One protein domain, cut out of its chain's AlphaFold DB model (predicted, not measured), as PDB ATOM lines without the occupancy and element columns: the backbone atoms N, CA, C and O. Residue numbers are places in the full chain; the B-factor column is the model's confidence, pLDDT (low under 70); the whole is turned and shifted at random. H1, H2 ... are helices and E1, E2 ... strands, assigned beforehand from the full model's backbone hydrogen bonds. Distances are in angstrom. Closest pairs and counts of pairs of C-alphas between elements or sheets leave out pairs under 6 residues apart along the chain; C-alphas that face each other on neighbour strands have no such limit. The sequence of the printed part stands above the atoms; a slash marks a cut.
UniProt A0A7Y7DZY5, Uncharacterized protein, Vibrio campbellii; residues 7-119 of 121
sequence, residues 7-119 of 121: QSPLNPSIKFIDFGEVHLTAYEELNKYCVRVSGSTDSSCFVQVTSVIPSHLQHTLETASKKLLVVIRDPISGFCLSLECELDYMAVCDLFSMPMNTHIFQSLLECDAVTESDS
ATOM      1  N   GLN A   7     174.345 106.598 165.888       94.31
ATOM      2  CA  GLN A   7     173.607 106.601 167.142       94.31
ATOM      3  C   GLN A   7     174.519 107.111 168.251       94.31
ATOM      4  O   GLN A   7     175.692 106.736 168.323       94.31
ATOM      5  N   SER A   8     174.002 107.982 169.116       91.69
ATOM      6  CA  SER A   8     174.799 108.510 170.218       91.69
ATOM      7  C   SER A   8     175.167 107.388 171.196       91.69
ATOM      8  O   SER A   8     174.277 106.682 171.681       91.69
ATOM      9  N   PRO A   9     176.455 107.246 171.563       90.75
ATOM     10  CA  PRO A   9     176.885 106.238 172.530       90.75
ATOM     11  C   PRO A   9     176.398 106.552 173.951       90.75
ATOM     12  O   PRO A   9     176.355 105.666 174.799       90.75
ATOM     13  N   LEU A  10     176.040 107.813 174.220       91.31
ATOM     14  CA  LEU A  10     175.558 108.273 175.523       91.31
ATOM     15  C   LEU A  10     174.040 108.150 175.655       91.31
ATOM     16  O   LEU A  10     173.534 107.984 176.761       91.31
ATOM     17  N   ASN A  11     173.318 108.257 174.539       89.25
ATOM     18  CA  ASN A  11     171.878 108.068 174.508       89.25
ATOM     19  C   ASN A  11     171.435 107.437 173.175       89.25
ATOM     20  O   ASN A  11     171.325 108.150 172.175       89.25
ATOM     21  N   PRO A  12     171.109 106.134 173.171       89.44
ATOM     22  CA  PRO A  12     170.628 105.417 171.996       89.44
ATOM     23  C   PRO A  12     169.403 106.041 171.298       89.44
ATOM     24  O   PRO A  12     169.224 105.824 170.103       89.44
ATOM     25  N   SER A  13     168.557 106.818 171.977       89.62
ATOM     26  CA  SER A  13     167.408 107.463 171.319       89.62
ATOM     27  C   SER A  13     167.765 108.710 170.503       89.62
ATOM     28  O   SER A  13     166.907 109.273 169.823       89.62
ATOM     29  N   ILE A  14     169.033 109.133 170.543       94.19
ATOM     30  CA  ILE A  14     169.557 110.215 169.714       94.19
ATOM     31  C   ILE A  14     170.282 109.607 168.519       94.19
ATOM     32  O   ILE A  14     171.309 108.938 168.670       94.19
ATOM     33  N   LYS A  15     169.768 109.898 167.326       96.00
ATOM     34  CA  LYS A  15     170.388 109.535 166.050       96.00
ATOM     35  C   LYS A  15     170.857 110.787 165.333       96.00
ATOM     36  O   LYS A  15     170.284 111.861 165.523       96.00
ATOM     37  N   PHE A  16     171.895 110.671 164.520       96.81
ATOM     38  CA  PHE A  16     172.429 111.810 163.790       96.81
ATOM     39  C   PHE A  16     173.121 111.412 162.491       96.81
ATOM     40  O   PHE A  16     173.541 110.271 162.318       96.81
ATOM     41  N   ILE A  17     173.243 112.381 161.589       96.88
ATOM     42  CA  ILE A  17     174.114 112.327 160.416       96.88
ATOM     43  C   ILE A  17     175.062 113.521 160.512       96.88
ATOM     44  O   ILE A  17     174.632 114.631 160.833       96.88
ATOM     45  N   ASP A  18     176.343 113.289 160.243       94.44
ATOM     46  CA  ASP A  18     177.379 114.319 160.266       94.44
ATOM     47  C   ASP A  18     178.007 114.466 158.874       94.44
ATOM     48  O   ASP A  18     178.721 113.576 158.413       94.44
ATOM     49  N   PHE A  19     177.723 115.590 158.214       93.00
ATOM     50  CA  PHE A  19     178.311 115.995 156.936       93.00
ATOM     51  C   PHE A  19     179.467 117.001 157.132       93.00
ATOM     52  O   PHE A  19     179.792 117.778 156.236       93.00
ATOM     53  N   GLY A  20     180.079 117.036 158.319       91.62
ATOM     54  CA  GLY A  20     181.152 117.956 158.688       91.62
ATOM     55  C   GLY A  20     180.611 119.295 159.182       91.62
ATOM     56  O   GLY A  20     180.422 119.506 160.380       91.62
ATOM     57  N   GLU A  21     180.366 120.228 158.261       92.31
ATOM     58  CA  GLU A  21     179.835 121.554 158.611       92.31
ATOM     59  C   GLU A  21     178.342 121.520 158.948       92.31
ATOM     60  O   GLU A  21     177.852 122.389 159.667       92.31
ATOM     61  N   VAL A  22     177.620 120.500 158.473       93.69
ATOM     62  CA  VAL A  22     176.193 120.300 158.736       93.69
ATOM     63  C   VAL A  22     175.995 119.020 159.534       93.69
ATOM     64  O   VAL A  22     176.366 117.935 159.099       93.69
ATOM     65  N   HIS A  23     175.356 119.144 160.690       95.56
ATOM     66  CA  HIS A  23     175.052 118.033 161.577       95.56
ATOM     67  C   HIS A  23     173.540 117.979 161.814       95.56
ATOM     68  O   HIS A  23     172.936 118.931 162.312       95.56
ATOM     69  N   LEU A  24     172.926 116.863 161.440       96.00
ATOM     70  CA  LEU A  24     171.491 116.620 161.555       96.00
ATOM     71  C   LEU A  24     171.249 115.697 162.740       96.00
ATOM     72  O   LEU A  24     171.902 114.664 162.847       96.00
ATOM     73  N   THR A  25     170.308 116.024 163.617       96.56
ATOM     74  CA  THR A  25     170.032 115.229 164.819       96.56
ATOM     75  C   THR A  25     168.541 114.978 164.971       96.56
ATOM     76  O   THR A  25     167.741 115.909 164.891       96.56
ATOM     77  N   ALA A  26     168.180 113.729 165.250       96.19
ATOM     78  CA  ALA A  26     166.843 113.311 165.633       96.19
ATOM     79  C   ALA A  26     166.828 112.917 167.114       96.19
ATOM     80  O   ALA A  26     167.539 112.006 167.544       96.19
ATOM     81  N   TYR A  27     165.997 113.608 167.891       92.94
ATOM     82  CA  TYR A  27     165.643 113.254 169.261       92.94
ATOM     83  C   TYR A  27     164.289 112.536 169.219       92.94
ATOM     84  O   TYR A  27     163.246 113.165 169.428       92.94
ATOM     85  N   GLU A  28     164.297 111.239 168.897       83.81
ATOM     86  CA  GLU A  28     163.079 110.477 168.566       83.81
ATOM     87  C   GLU A  28     162.044 110.506 169.700       83.81
ATOM     88  O   GLU A  28     160.867 110.764 169.460       83.81
ATOM     89  N   GLU A  29     162.483 110.358 170.953       85.69
ATOM     90  CA  GLU A  29     161.612 110.409 172.140       85.69
ATOM     91  C   GLU A  29     160.871 111.741 172.307       85.69
ATOM     92  O   GLU A  29     159.788 111.793 172.886       85.69
ATOM     93  N   LEU A  30     161.461 112.833 171.817       85.69
ATOM     94  CA  LEU A  30     160.907 114.179 171.942       85.69
ATOM     95  C   LEU A  30     160.173 114.626 170.678       85.69
ATOM     96  O   LEU A  30     159.619 115.726 170.675       85.69
ATOM     97  N   ASN A  31     160.203 113.816 169.614       85.06
ATOM     98  CA  ASN A  31     159.773 114.195 168.272       85.06
ATOM     99  C   ASN A  31     160.377 115.547 167.834       85.06
ATOM    100  O   ASN A  31     159.678 116.433 167.337       85.06
ATOM    101  N   LYS A  32     161.678 115.737 168.102       89.44
ATOM    102  CA  LYS A  32     162.423 116.961 167.771       89.44
ATOM    103  C   LYS A  32     163.559 116.650 166.815       89.44
ATOM    104  O   LYS A  32     164.332 115.728 167.052       89.44
ATOM    105  N   TYR A  33     163.698 117.491 165.800       93.44
ATOM    106  CA  TYR A  33     164.712 117.359 164.764       93.44
ATOM    107  C   TYR A  33     165.462 118.674 164.654       93.44
ATOM    108  O   TYR A  33     164.853 119.746 164.594       93.44
ATOM    109  N   CYS A  34     166.784 118.598 164.689       93.88
ATOM    110  CA  CYS A  34     167.649 119.762 164.735       93.88
ATOM    111  C   CYS A  34     168.692 119.692 163.630       93.88
ATOM    112  O   CYS A  34     169.224 118.632 163.308       93.88
ATOM    113  N   VAL A  35     169.006 120.862 163.097       93.81
ATOM    114  CA  VAL A  35     170.061 121.089 162.123       93.81
ATOM    115  C   VAL A  35     171.050 122.035 162.772       93.81
ATOM    116  O   VAL A  35     170.679 123.142 163.169       93.81
ATOM    117  N   ARG A  36     172.300 121.604 162.900       94.69
ATOM    118  CA  ARG A  36     173.416 122.456 163.293       94.69
ATOM    119  C   ARG A  36     174.272 122.718 162.066       94.69
ATOM    120  O   ARG A  36     174.736 121.774 161.442       94.69
ATOM    121  N   VAL A  37     174.509 123.986 161.767       93.25
ATOM    122  CA  VAL A  37     175.489 124.421 160.774       93.25
ATOM    123  C   VAL A  37     176.624 125.105 161.514       93.25
ATOM    124  O   VAL A  37     176.388 125.987 162.341       93.25
ATOM    125  N   SER A  38     177.850 124.686 161.256       94.69
ATOM    126  CA  SER A  38     179.056 125.268 161.826       94.69
ATOM    127  C   SER A  38     180.037 125.590 160.720       94.69
ATOM    128  O   SER A  38     180.254 124.765 159.844       94.69
ATOM    129  N   GLY A  39     180.655 126.760 160.803       92.12
ATOM    130  CA  GLY A  39     181.697 127.166 159.877       92.12
ATOM    131  C   GLY A  39     182.723 128.045 160.567       92.12
ATOM    132  O   GLY A  39     182.493 128.599 161.650       92.12
ATOM    133  N   SER A  40     183.877 128.172 159.930       92.12
ATOM    134  CA  SER A  40     184.959 129.026 160.398       92.12
ATOM    135  C   SER A  40     185.541 129.830 159.251       92.12
ATOM    136  O   SER A  40     185.704 129.339 158.142       92.12
ATOM    137  N   THR A  41     185.896 131.065 159.559       89.69
ATOM    138  CA  THR A  41     186.731 131.941 158.741       89.69
ATOM    139  C   THR A  41     188.038 132.182 159.489       89.69
ATOM    140  O   THR A  41     188.121 131.912 160.689       89.69
ATOM    141  N   ASP A  42     189.027 132.786 158.832       91.25
ATOM    142  CA  ASP A  42     190.324 133.120 159.445       91.25
ATOM    143  C   ASP A  42     190.218 133.974 160.727       91.25
ATOM    144  O   ASP A  42     191.171 134.065 161.498       91.25
ATOM    145  N   SER A  43     189.071 134.618 160.964       90.25
ATOM    146  CA  SER A  43     188.861 135.563 162.069       90.25
ATOM    147  C   SER A  43     187.695 135.219 163.000       90.25
ATOM    148  O   SER A  43     187.532 135.876 164.029       90.25
ATOM    149  N   SER A  44     186.866 134.224 162.672       91.50
ATOM    150  CA  SER A  44     185.683 133.899 163.476       91.50
ATOM    151  C   SER A  44     185.133 132.507 163.194       91.50
ATOM    152  O   SER A  44     185.175 132.027 162.063       91.50
ATOM    153  N   CYS A  45     184.546 131.897 164.222       93.00
ATOM    154  CA  CYS A  45     183.734 130.693 164.097       93.00
ATOM    155  C   CYS A  45     182.272 131.050 164.350       93.00
ATOM    156  O   CYS A  45     181.975 131.870 165.222       93.00
ATOM    157  N   PHE A  46     181.363 130.401 163.634       92.50
ATOM    158  CA  PHE A  46     179.933 130.533 163.870       92.50
ATOM    159  C   PHE A  46     179.281 129.160 163.986       92.50
ATOM    160  O   PHE A  46     179.723 128.176 163.392       92.50
ATOM    161  N   VAL A  47     178.210 129.114 164.774       94.06
ATOM    162  CA  VAL A  47     177.336 127.953 164.899       94.06
ATOM    163  C   VAL A  47     175.903 128.456 164.863       94.06
ATOM    164  O   VAL A  47     175.523 129.317 165.654       94.06
ATOM    165  N   GLN A  48     175.110 127.902 163.959       92.06
ATOM    166  CA  GLN A  48     173.678 128.128 163.868       92.06
ATOM    167  C   GLN A  48     172.957 126.813 164.139       92.06
ATOM    168  O   GLN A  48     173.334 125.771 163.610       92.06
ATOM    169  N   VAL A  49     171.915 126.860 164.966       93.25
ATOM    170  CA  VAL A  49     171.057 125.707 165.243       93.25
ATOM    171  C   VAL A  49     169.620 126.078 164.918       93.25
ATOM    172  O   VAL A  49     169.121 127.104 165.377       93.25
ATOM    173  N   THR A  50     168.951 125.230 164.147       92.44
ATOM    174  CA  THR A  50     167.551 125.406 163.766       92.44
ATOM    175  C   THR A  50     166.795 124.108 164.006       92.44
ATOM    176  O   THR A  50     167.260 123.028 163.643       92.44
ATOM    177  N   SER A  51     165.630 124.209 164.639       92.12
ATOM    178  CA  SER A  51     164.708 123.083 164.771       92.12
ATOM    179  C   SER A  51     163.794 123.029 163.559       92.12
ATOM    180  O   SER A  51     163.286 124.064 163.132       92.12
ATOM    181  N   VAL A  52     163.550 121.828 163.049       91.50
ATOM    182  CA  VAL A  52     162.659 121.590 161.913       91.50
ATOM    183  C   VAL A  52     161.514 120.675 162.322       91.50
ATOM    184  O   VAL A  52     161.636 119.855 163.235       91.50
ATOM    185  N   ILE A  53     160.383 120.831 161.642       91.75
ATOM    186  CA  ILE A  53     159.214 119.968 161.804       91.75
ATOM    187  C   ILE A  53     159.095 119.152 160.513       91.75
ATOM    188  O   ILE A  53     158.788 119.746 159.481       91.75
ATOM    189  N   PRO A  54     159.314 117.823 160.536       91.81
ATOM    190  CA  PRO A  54     159.365 117.004 159.323       91.81
ATOM    191  C   PRO A  54     158.148 117.152 158.409       91.81
ATOM    192  O   PRO A  54     158.287 117.202 157.194       91.81
ATOM    193  N   SER A  55     156.949 117.317 158.976       91.12
ATOM    194  CA  SER A  55     155.717 117.508 158.201       91.12
ATOM    195  C   SER A  55     155.634 118.839 157.442       91.12
ATOM    196  O   SER A  55     154.736 119.005 156.624       91.12
ATOM    197  N   HIS A  56     156.511 119.804 157.727       91.88
ATOM    198  CA  HIS A  56     156.606 121.069 156.989       91.88
ATOM    199  C   HIS A  56     157.672 121.032 155.892       91.88
ATOM    200  O   HIS A  56     157.731 121.953 155.075       91.88
ATOM    201  N   LEU A  57     158.516 119.998 155.877       93.62
ATOM    202  CA  LEU A  57     159.607 119.895 154.925       93.62
ATOM    203  C   LEU A  57     159.075 119.535 153.540       93.62
ATOM    204  O   LEU A  57     158.250 118.639 153.364       93.62
ATOM    205  N   GLN A  58     159.547 120.281 152.549       94.94
ATOM    206  CA  GLN A  58     159.222 120.092 151.143       94.94
ATOM    207  C   GLN A  58     160.453 119.592 150.409       94.94
ATOM    208  O   GLN A  58     161.560 120.068 150.658       94.94
ATOM    209  N   HIS A  59     160.249 118.629 149.514       96.00
ATOM    210  CA  HIS A  59     161.308 118.021 148.719       96.00
ATOM    211  C   HIS A  59     161.143 118.502 147.276       96.00
ATOM    212  O   HIS A  59     160.088 118.287 146.673       96.00
ATOM    213  N   THR A  60     162.161 119.152 146.725       95.56
ATOM    214  CA  THR A  60     162.187 119.630 145.338       95.56
ATOM    215  C   THR A  60     163.443 119.143 144.628       95.56
ATOM    216  O   THR A  60     164.431 118.794 145.268       95.56
ATOM    217  N   LEU A  61     163.396 119.102 143.296       94.88
ATOM    218  CA  LEU A  61     164.579 118.915 142.461       94.88
ATOM    219  C   LEU A  61     165.015 120.263 141.912       94.88
ATOM    220  O   LEU A  61     164.191 121.016 141.389       94.88
ATOM    221  N   GLU A  62     166.306 120.542 142.002       94.81
ATOM    222  CA  GLU A  62     166.913 121.750 141.457       94.81
ATOM    223  C   GLU A  62     168.163 121.398 140.668       94.81
ATOM    224  O   GLU A  62     168.823 120.398 140.928       94.81
ATOM    225  N   THR A  63     168.493 122.223 139.680       90.81
ATOM    226  CA  THR A  63     169.727 122.063 138.917       90.81
ATOM    227  C   THR A  63     170.665 123.206 139.258       90.81
ATOM    228  O   THR A  63     170.344 124.368 139.008       90.81
ATOM    229  N   ALA A  64     171.840 122.883 139.790       89.19
ATOM    230  CA  ALA A  64     172.888 123.856 140.067       89.19
ATOM    231  C   ALA A  64     174.201 123.373 139.457       89.19
ATOM    232  O   ALA A  64     174.582 122.218 139.611       89.19
ATOM    233  N   SER A  65     174.897 124.250 138.730       86.56
ATOM    234  CA  SER A  65     176.201 123.927 138.128       86.56
ATOM    235  C   SER A  65     176.204 122.635 137.289       86.56
ATOM    236  O   SER A  65     177.184 121.899 137.291       86.56
ATOM    237  N   LYS A  66     175.108 122.380 136.552       84.94
ATOM    238  CA  LYS A  66     174.858 121.161 135.750       84.94
ATOM    239  C   LYS A  66     174.683 119.862 136.551       84.94
ATOM    240  O   LYS A  66     174.605 118.806 135.939       84.94
ATOM    241  N   LYS A  67     174.584 119.931 137.877       86.75
ATOM    242  CA  LYS A  67     174.218 118.800 138.730       86.75
ATOM    243  C   LYS A  67     172.752 118.882 139.119       86.75
ATOM    244  O   LYS A  67     172.240 119.977 139.368       86.75
ATOM    245  N   LEU A  68     172.095 117.731 139.165       91.94
ATOM    246  CA  LEU A  68     170.771 117.596 139.750       91.94
ATOM    247  C   LEU A  68     170.920 117.452 141.268       91.94
ATOM    248  O   LEU A  68     171.730 116.663 141.736       91.94
ATOM    249  N   LEU A  69     170.164 118.239 142.022       94.94
ATOM    250  CA  LEU A  69     170.194 118.286 143.476       94.94
ATOM    251  C   LEU A  69     168.801 118.013 144.021       94.94
ATOM    252  O   LEU A  69     167.811 118.548 143.510       94.94
ATOM    253  N   VAL A  70     168.733 117.267 145.117       96.19
ATOM    254  CA  VAL A  70     167.529 117.226 145.943       96.19
ATOM    255  C   VAL A  70     167.619 118.302 146.989       96.19
ATOM    256  O   VAL A  70     168.577 118.360 147.753       96.19
ATOM    257  N   VAL A  71     166.595 119.140 147.045       96.06
ATOM    258  CA  VAL A  71     166.505 120.224 148.008       96.06
ATOM    259  C   VAL A  71     165.385 119.933 148.992       96.06
ATOM    260  O   VAL A  71     164.215 119.839 148.621       96.06
ATOM    261  N   ILE A  72     165.757 119.792 150.261       95.56
ATOM    262  CA  ILE A  72     164.838 119.696 151.392       95.56
ATOM    263  C   ILE A  72     164.779 121.073 152.039       95.56
ATOM    264  O   ILE A  72     165.789 121.584 152.524       95.56
ATOM    265  N   ARG A  73     163.597 121.684 152.050       94.19
ATOM    266  CA  ARG A  73     163.406 123.047 152.556       94.19
ATOM    267  C   ARG A  73     162.241 123.140 153.525       94.19
ATOM    268  O   ARG A  73     161.216 122.490 153.339       94.19
ATOM    269  N   ASP A  74     162.391 124.002 154.520       92.31
ATOM    270  CA  ASP A  74     161.301 124.465 155.370       92.31
ATOM    271  C   ASP A  74     160.958 125.912 154.979       92.31
ATOM    272  O   ASP A  74     161.740 126.827 155.263       92.31
ATOM    273  N   PRO A  75     159.801 126.164 154.345       87.19
ATOM    274  CA  PRO A  75     159.413 127.515 153.949       87.19
ATOM    275  C   PRO A  75     159.144 128.444 155.146       87.19
ATOM    276  O   PRO A  75     159.089 129.657 154.956       87.19
ATOM    277  N   ILE A  76     158.968 127.907 156.360       86.56
ATOM    278  CA  ILE A  76     158.663 128.683 157.569       86.56
ATOM    279  C   ILE A  76     159.949 129.105 158.282       86.56
ATOM    280  O   ILE A  76     160.113 130.280 158.605       86.56
ATOM    281  N   SER A  77     160.859 128.161 158.541       83.00
ATOM    282  CA  SER A  77     162.119 128.461 159.241       83.00
ATOM    283  C   SER A  77     163.219 128.998 158.322       83.00
ATOM    284  O   SER A  77     164.214 129.531 158.810       83.00
ATOM    285  N   GLY A  78     163.055 128.865 157.001       83.81
ATOM    286  CA  GLY A  78     164.085 129.208 156.019       83.81
ATOM    287  C   GLY A  78     165.213 128.176 155.933       83.81
ATOM    288  O   GLY A  78     166.201 128.422 155.244       83.81
ATOM    289  N   PHE A  79     165.084 127.028 156.611       88.31
ATOM    290  CA  PHE A  79     166.012 125.910 156.464       88.31
ATOM    291  C   PHE A  79     166.014 125.399 155.017       88.31
ATOM    292  O   PHE A  79     164.962 125.247 154.394       88.31
ATOM    293  N   CYS A  80     167.206 125.116 154.497       92.06
ATOM    294  CA  CYS A  80     167.419 124.560 153.170       92.06
ATOM    295  C   CYS A  80     168.653 123.652 153.206       92.06
ATOM    296  O   CYS A  80     169.723 124.084 153.635       92.06
ATOM    297  N   LEU A  81     168.500 122.411 152.756       93.75
ATOM    298  CA  LEU A  81     169.566 121.428 152.611       93.75
ATOM    299  C   LEU A  81     169.517 120.881 151.189       93.75
ATOM    300  O   LEU A  81     168.481 120.386 150.757       93.75
ATOM    301  N   SER A  82     170.631 120.986 150.473       94.88
ATOM    302  CA  SER A  82     170.792 120.403 149.140       94.88
ATOM    303  C   SER A  82     171.670 119.162 149.233       94.88
ATOM    304  O   SER A  82     172.706 119.202 149.891       94.88
ATOM    305  N   LEU A  83     171.249 118.081 148.590       94.31
ATOM    306  CA  LEU A  83     171.927 116.789 148.575       94.31
ATOM    307  C   LEU A  83     172.180 116.392 147.120       94.31
ATOM    308  O   LEU A  83     171.283 116.516 146.283       94.31
ATOM    309  N   GLU A  84     173.399 115.942 146.831       90.12
ATOM    310  CA  GLU A  84     173.785 115.468 145.494       90.12
ATOM    311  C   GLU A  84     173.473 113.978 145.309       90.12
ATOM    312  O   GLU A  84     173.129 113.565 144.212       90.12
ATOM    313  N   CYS A  85     173.566 113.186 146.383       88.44
ATOM    314  CA  CYS A  85     173.489 111.729 146.340       88.44
ATOM    315  C   CYS A  85     172.136 111.202 146.841       88.44
ATOM    316  O   CYS A  85     171.556 111.686 147.820       88.44
ATOM    317  N   GLU A  86     171.644 110.152 146.193       91.50
ATOM    318  CA  GLU A  86     170.426 109.432 146.543       91.50
ATOM    319  C   GLU A  86     170.526 108.724 147.898       91.50
ATOM    320  O   GLU A  86     169.549 108.703 148.649       91.50
ATOM    321  N   LEU A  87     171.705 108.204 148.260       92.38
ATOM    322  CA  LEU A  87     171.936 107.577 149.567       92.38
ATOM    323  C   LEU A  87     171.879 108.591 150.714       92.38
ATOM    324  O   LEU A  87     171.343 108.271 151.782       92.38
ATOM    325  N   ASP A  88     172.384 109.807 150.488       94.06
ATOM    326  CA  ASP A  88     172.271 110.908 151.448       94.06
ATOM    327  C   ASP A  88     170.806 111.315 151.605       94.06
ATOM    328  O   ASP A  88     170.305 111.443 152.724       94.06
ATOM    329  N   TYR A  89     170.083 111.449 150.488       95.25
ATOM    330  CA  TYR A  89     168.658 111.766 150.501       95.25
ATOM    331  C   TYR A  89     167.833 110.726 151.269       95.25
ATOM    332  O   TYR A  89     167.019 111.091 152.125       95.25
ATOM    333  N   MET A  90     168.084 109.437 151.022       95.31
ATOM    334  CA  MET A  90     167.471 108.338 151.767       95.31
ATOM    335  C   MET A  90     167.776 108.433 153.262       95.31
ATOM    336  O   MET A  90     166.863 108.352 154.079       95.31
ATOM    337  N   ALA A  91     169.042 108.645 153.629       95.81
ATOM    338  CA  ALA A  91     169.459 108.722 155.025       95.81
ATOM    339  C   ALA A  91     168.798 109.889 155.765       95.81
ATOM    340  O   ALA A  91     168.372 109.731 156.906       95.81
ATOM    341  N   VAL A  92     168.683 111.056 155.126       95.69
ATOM    342  CA  VAL A  92     168.020 112.221 155.724       95.69
ATOM    343  C   VAL A  92     166.520 111.977 155.892       95.69
ATOM    344  O   VAL A  92     165.967 112.320 156.940       95.69
ATOM    345  N   CYS A  93     165.864 111.351 154.909       95.19
ATOM    346  CA  CYS A  93     164.458 110.959 155.035       95.19
ATOM    347  C   CYS A  93     164.256 109.979 156.197       95.19
ATOM    348  O   CYS A  93     163.384 110.208 157.035       95.19
ATOM    349  N   ASP A  94     165.098 108.948 156.295       95.06
ATOM    350  CA  ASP A  94     165.063 107.964 157.379       95.06
ATOM    351  C   ASP A  94     165.304 108.625 158.748       95.06
ATOM    352  O   ASP A  94     164.540 108.402 159.688       95.06
ATOM    353  N   LEU A  95     166.320 109.490 158.865       95.50
ATOM    354  CA  LEU A  95     166.662 110.179 160.114       95.50
ATOM    355  C   LEU A  95     165.505 111.049 160.620       95.50
ATOM    356  O   LEU A  95     165.212 111.059 161.815       95.50
ATOM    357  N   PHE A  96     164.856 111.800 159.730       93.88
ATOM    358  CA  PHE A  96     163.757 112.699 160.093       93.88
ATOM    359  C   PHE A  96     162.380 112.029 160.033       93.88
ATOM    360  O   PHE A  96     161.366 112.707 160.202       93.88
ATOM    361  N   SER A  97     162.329 110.706 159.822       91.12
ATOM    362  CA  SER A  97     161.085 109.937 159.680       91.12
ATOM    363  C   SER A  97     160.135 110.524 158.625       91.12
ATOM    364  O   SER A  97     158.917 110.570 158.808       91.12
ATOM    365  N   MET A  98     160.699 111.005 157.516       93.00
ATOM    366  CA  MET A  98     159.960 111.583 156.396       93.00
ATOM    367  C   MET A  98     159.703 110.539 155.310       93.00
ATOM    368  O   MET A  98     160.577 109.717 155.026       93.00
ATOM    369  N   PRO A  99     158.547 110.591 154.627       93.31
ATOM    370  CA  PRO A  99     158.352 109.795 153.430       93.31
ATOM    371  C   PRO A  99     159.280 110.296 152.318       93.31
ATOM    372  O   PRO A  99     159.299 111.481 151.975       93.31
ATOM    373  N   MET A 100     160.027 109.375 151.720       94.06
ATOM    374  CA  MET A 100     160.829 109.672 150.540       94.06
ATOM    375  C   MET A 100     159.923 109.979 149.340       94.06
ATOM    376  O   MET A 100     158.916 109.303 149.118       94.06
ATOM    377  N   ASN A 101     160.291 110.974 148.530       94.94
ATOM    378  CA  ASN A 101     159.608 111.234 147.268       94.94
ATOM    379  C   ASN A 101     160.211 110.335 146.179       94.94
ATOM    380  O   ASN A 101     161.355 110.518 145.767       94.94
ATOM    381  N   THR A 102     159.436 109.353 145.720       93.25
ATOM    382  CA  THR A 102     159.894 108.328 144.772       93.25
ATOM    383  C   THR A 102     160.296 108.898 143.414       93.25
ATOM    384  O   THR A 102     161.273 108.431 142.839       93.25
ATOM    385  N   HIS A 103     159.601 109.928 142.920       93.56
ATOM    386  CA  HIS A 103     159.949 110.586 141.656       93.56
ATOM    387  C   HIS A 103     161.299 111.299 141.745       93.56
ATOM    388  O   HIS A 103     162.109 111.231 140.824       93.56
ATOM    389  N   ILE A 104     161.550 111.952 142.881       93.56
ATOM    390  CA  ILE A 104     162.818 112.627 143.157       93.56
ATOM    391  C   ILE A 104     163.957 111.610 143.241       93.56
ATOM    392  O   ILE A 104     164.983 111.781 142.589       93.56
ATOM    393  N   PHE A 105     163.742 110.526 143.985       91.94
ATOM    394  CA  PHE A 105     164.717 109.449 144.135       91.94
ATOM    395  C   PHE A 105     165.096 108.802 142.792       91.94
ATOM    396  O   PHE A 105     166.276 108.627 142.506       91.94
ATOM    397  N   GLN A 106     164.112 108.495 141.941       91.38
ATOM    398  CA  GLN A 106     164.365 107.943 140.604       91.38
ATOM    399  C   GLN A 106     165.153 108.911 139.716       91.38
ATOM    400  O   GLN A 106     166.076 108.490 139.029       91.38
ATOM    401  N   SER A 107     164.835 110.207 139.777       90.81
ATOM    402  CA  SER A 107     165.530 111.220 138.975       90.81
ATOM    403  C   SER A 107     167.009 111.355 139.362       90.81
ATOM    404  O   SER A 107     167.841 111.577 138.487       90.81
ATOM    405  N   LEU A 108     167.344 111.211 140.651       88.19
ATOM    406  CA  LEU A 108     168.739 111.173 141.103       88.19
ATOM    407  C   LEU A 108     169.483 109.950 140.552       88.19
ATOM    408  O   LEU A 108     170.531 110.112 139.936       88.19
ATOM    409  N   LEU A 109     168.902 108.754 140.699       88.06
ATOM    410  CA  LEU A 109     169.499 107.506 140.204       88.06
ATOM    411  C   LEU A 109     169.797 107.546 138.700       88.06
ATOM    412  O   LEU A 109     170.840 107.075 138.252       88.06
ATOM    413  N   GLU A 110     168.873 108.091 137.909       86.38
ATOM    414  CA  GLU A 110     169.054 108.236 136.464       86.38
ATOM    415  C   GLU A 110     170.164 109.239 136.121       86.38
ATOM    416  O   GLU A 110     170.886 109.041 135.147       86.38
ATOM    417  N   CYS A 111     170.326 110.297 136.919       77.50
ATOM    418  CA  CYS A 111     171.366 111.298 136.706       77.50
ATOM    419  C   CYS A 111     172.768 110.726 136.963       77.50
ATOM    420  O   CYS A 111     173.668 110.943 136.149       77.50
ATOM    421  N   ASP A 112     172.940 109.956 138.039       66.38
ATOM    422  CA  ASP A 112     174.226 109.336 138.371       66.38
ATOM    423  C   ASP A 112     174.647 108.314 137.304       66.38
ATOM    424  O   ASP A 112     175.782 108.353 136.817       66.38
ATOM    425  N   ALA A 113     173.704 107.493 136.831       66.44
ATOM    426  CA  ALA A 113     173.945 106.525 135.759       66.44
ATOM    427  C   ALA A 113     174.442 107.176 134.453       66.44
ATOM    428  O   ALA A 113     175.293 106.611 133.766       66.44
ATOM    429  N   VAL A 114     173.943 108.372 134.111       61.78
ATOM    430  CA  VAL A 114     174.390 109.116 132.919       61.78
ATOM    431  C   VAL A 114     175.821 109.626 133.100       61.78
ATOM    432  O   VAL A 114     176.637 109.507 132.185       61.78
ATOM    433  N   THR A 115     176.158 110.145 134.283       57.94
ATOM    434  CA  THR A 115     177.504 110.676 134.547       57.94
ATOM    435  C   THR A 115     178.594 109.607 134.582       57.94
ATOM    436  O   THR A 115     179.713 109.884 134.154       57.94
ATOM    437  N   GLU A 116     178.278 108.384 135.015       56.75
ATOM    438  CA  GLU A 116     179.216 107.258 134.932       56.75
ATOM    439  C   GLU A 116     179.449 106.836 133.474       56.75
ATOM    440  O   GLU A 116     180.596 106.657 133.062       56.75
ATOM    441  N   SER A 117     178.395 106.781 132.652       55.88
ATOM    442  CA  SER A 117     178.516 106.374 131.244       55.88
ATOM    443  C   SER A 117     179.287 107.357 130.350       55.88
ATOM    444  O   SER A 117     179.922 106.928 129.388       55.88
ATOM    445  N   ASP A 118     179.302 108.652 130.681       51.81
ATOM    446  CA  ASP A 118     180.085 109.666 129.952       51.81
ATOM    447  C   ASP A 118     181.576 109.686 130.351       51.81
ATOM    448  O   ASP A 118     182.387 110.338 129.693       51.81
ATOM    449  N   SER A 119     181.958 108.981 131.422       53.03
ATOM    450  CA  SER A 119     183.343 108.925 131.913       53.03
ATOM    451  C   SER A 119     184.168 107.755 131.349       53.03
ATOM    452  O   SER A 119     185.378 107.695 131.577       53.03
TER     453      SER A 119
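What this domain is: This is residues 7 to 119 of the 121 residues of an uncharacterized protein of Vibrio campbellii (UniProt A0A7Y7DZY5). Two twisted antiparallel sheets, E1 E2 E3 E4 and the smaller E5 E6 E7, are joined by helix H1, which packs on both, while H2 folds back from H1 and covers E5 and E6. The far part of the long E3 and E4 hairpin, residues 38 to 47, reaches out past E1 and E2 as an arm. The printed part has 113 residues, with seven named strands followed by two named helices, in the order E1 E2 E3 E4 E5 E6 E7 H1 H2, and the class is mixed, helices and strands. It is only just compact, close to loose, with a radius of gyration of the C-alphas of 15.4 A and spans of 44 by 38 by 31 A.

Where its parts are: In the larger sheet E1 is residues 14 to 18, starting at C-alpha 14 at (169.557, 110.215, 169.714), E2 residues 22 to 27, E3 residues 32 to 41, 29.9 A long, and E4 residues 44 to 52, 26.2 A. In the other, E5 is residues 58 to 64, 18.0 A, E6 residues 67 to 73, 18.1 A, and E7 residues 80 to 83. H1 is residues 86 to 95, 14.1 A, and H2 residues 102 to 117, 23.1 A, ending at C-alpha 117 at (178.516, 106.374, 131.244).

How they stand to each other: The sheet E1 E2 E3 E4 is strongly twisted and a meander, each strand the antiparallel neighbour of the one before; E5 E6 E7 is another. N 17 and O 24 are 2.9 A apart between E1 and E2, N 25 and O 34 2.8 A between E2 and E3, and N 37 and O 48 2.8 A between E3 and E4. H1 is on this sheet at a height of 9.9 A, along the strands and only just over E1 and E2, with 3 C-alphas on each; the closest C-alphas of E2 and H1, of Ala 26 and Leu 95, are 6.3 A apart. H1 is also on the sheet E5 E6 E7, at a height of 10.4 A. H2 is on the same face of that sheet, two layers, helices on one face of a sheet, at a height of 9.4 A over E5 and E6; the closest C-alphas of E6 and H2, of Leu 68 and Leu 108, are 6.9 A apart. N 60 and O 71 are 2.9 A apart between E5 and E6, and N 72 and O 81 2.8 A between E6 and E7. H1 and H2 form a helical hairpin and touch, H2 with residues 105 to 109 alone, at a shallow tilt of 31 degrees, opposite ways; their closest C-alphas, of Glu 86 and Leu 108, are 6.0 A apart. Every O i to N i+4 pair is within hydrogen-bond range in H1 and H2. H2 is apart from E1, E2, E3 and E4.

The domain as a whole: The C-alphas farthest apart, of Leu 30 and Asp 118, are 46.4 A apart. The printed part has no cut and no long link. Its mean pLDDT is 89.7, with residues 112 to 119 under 70.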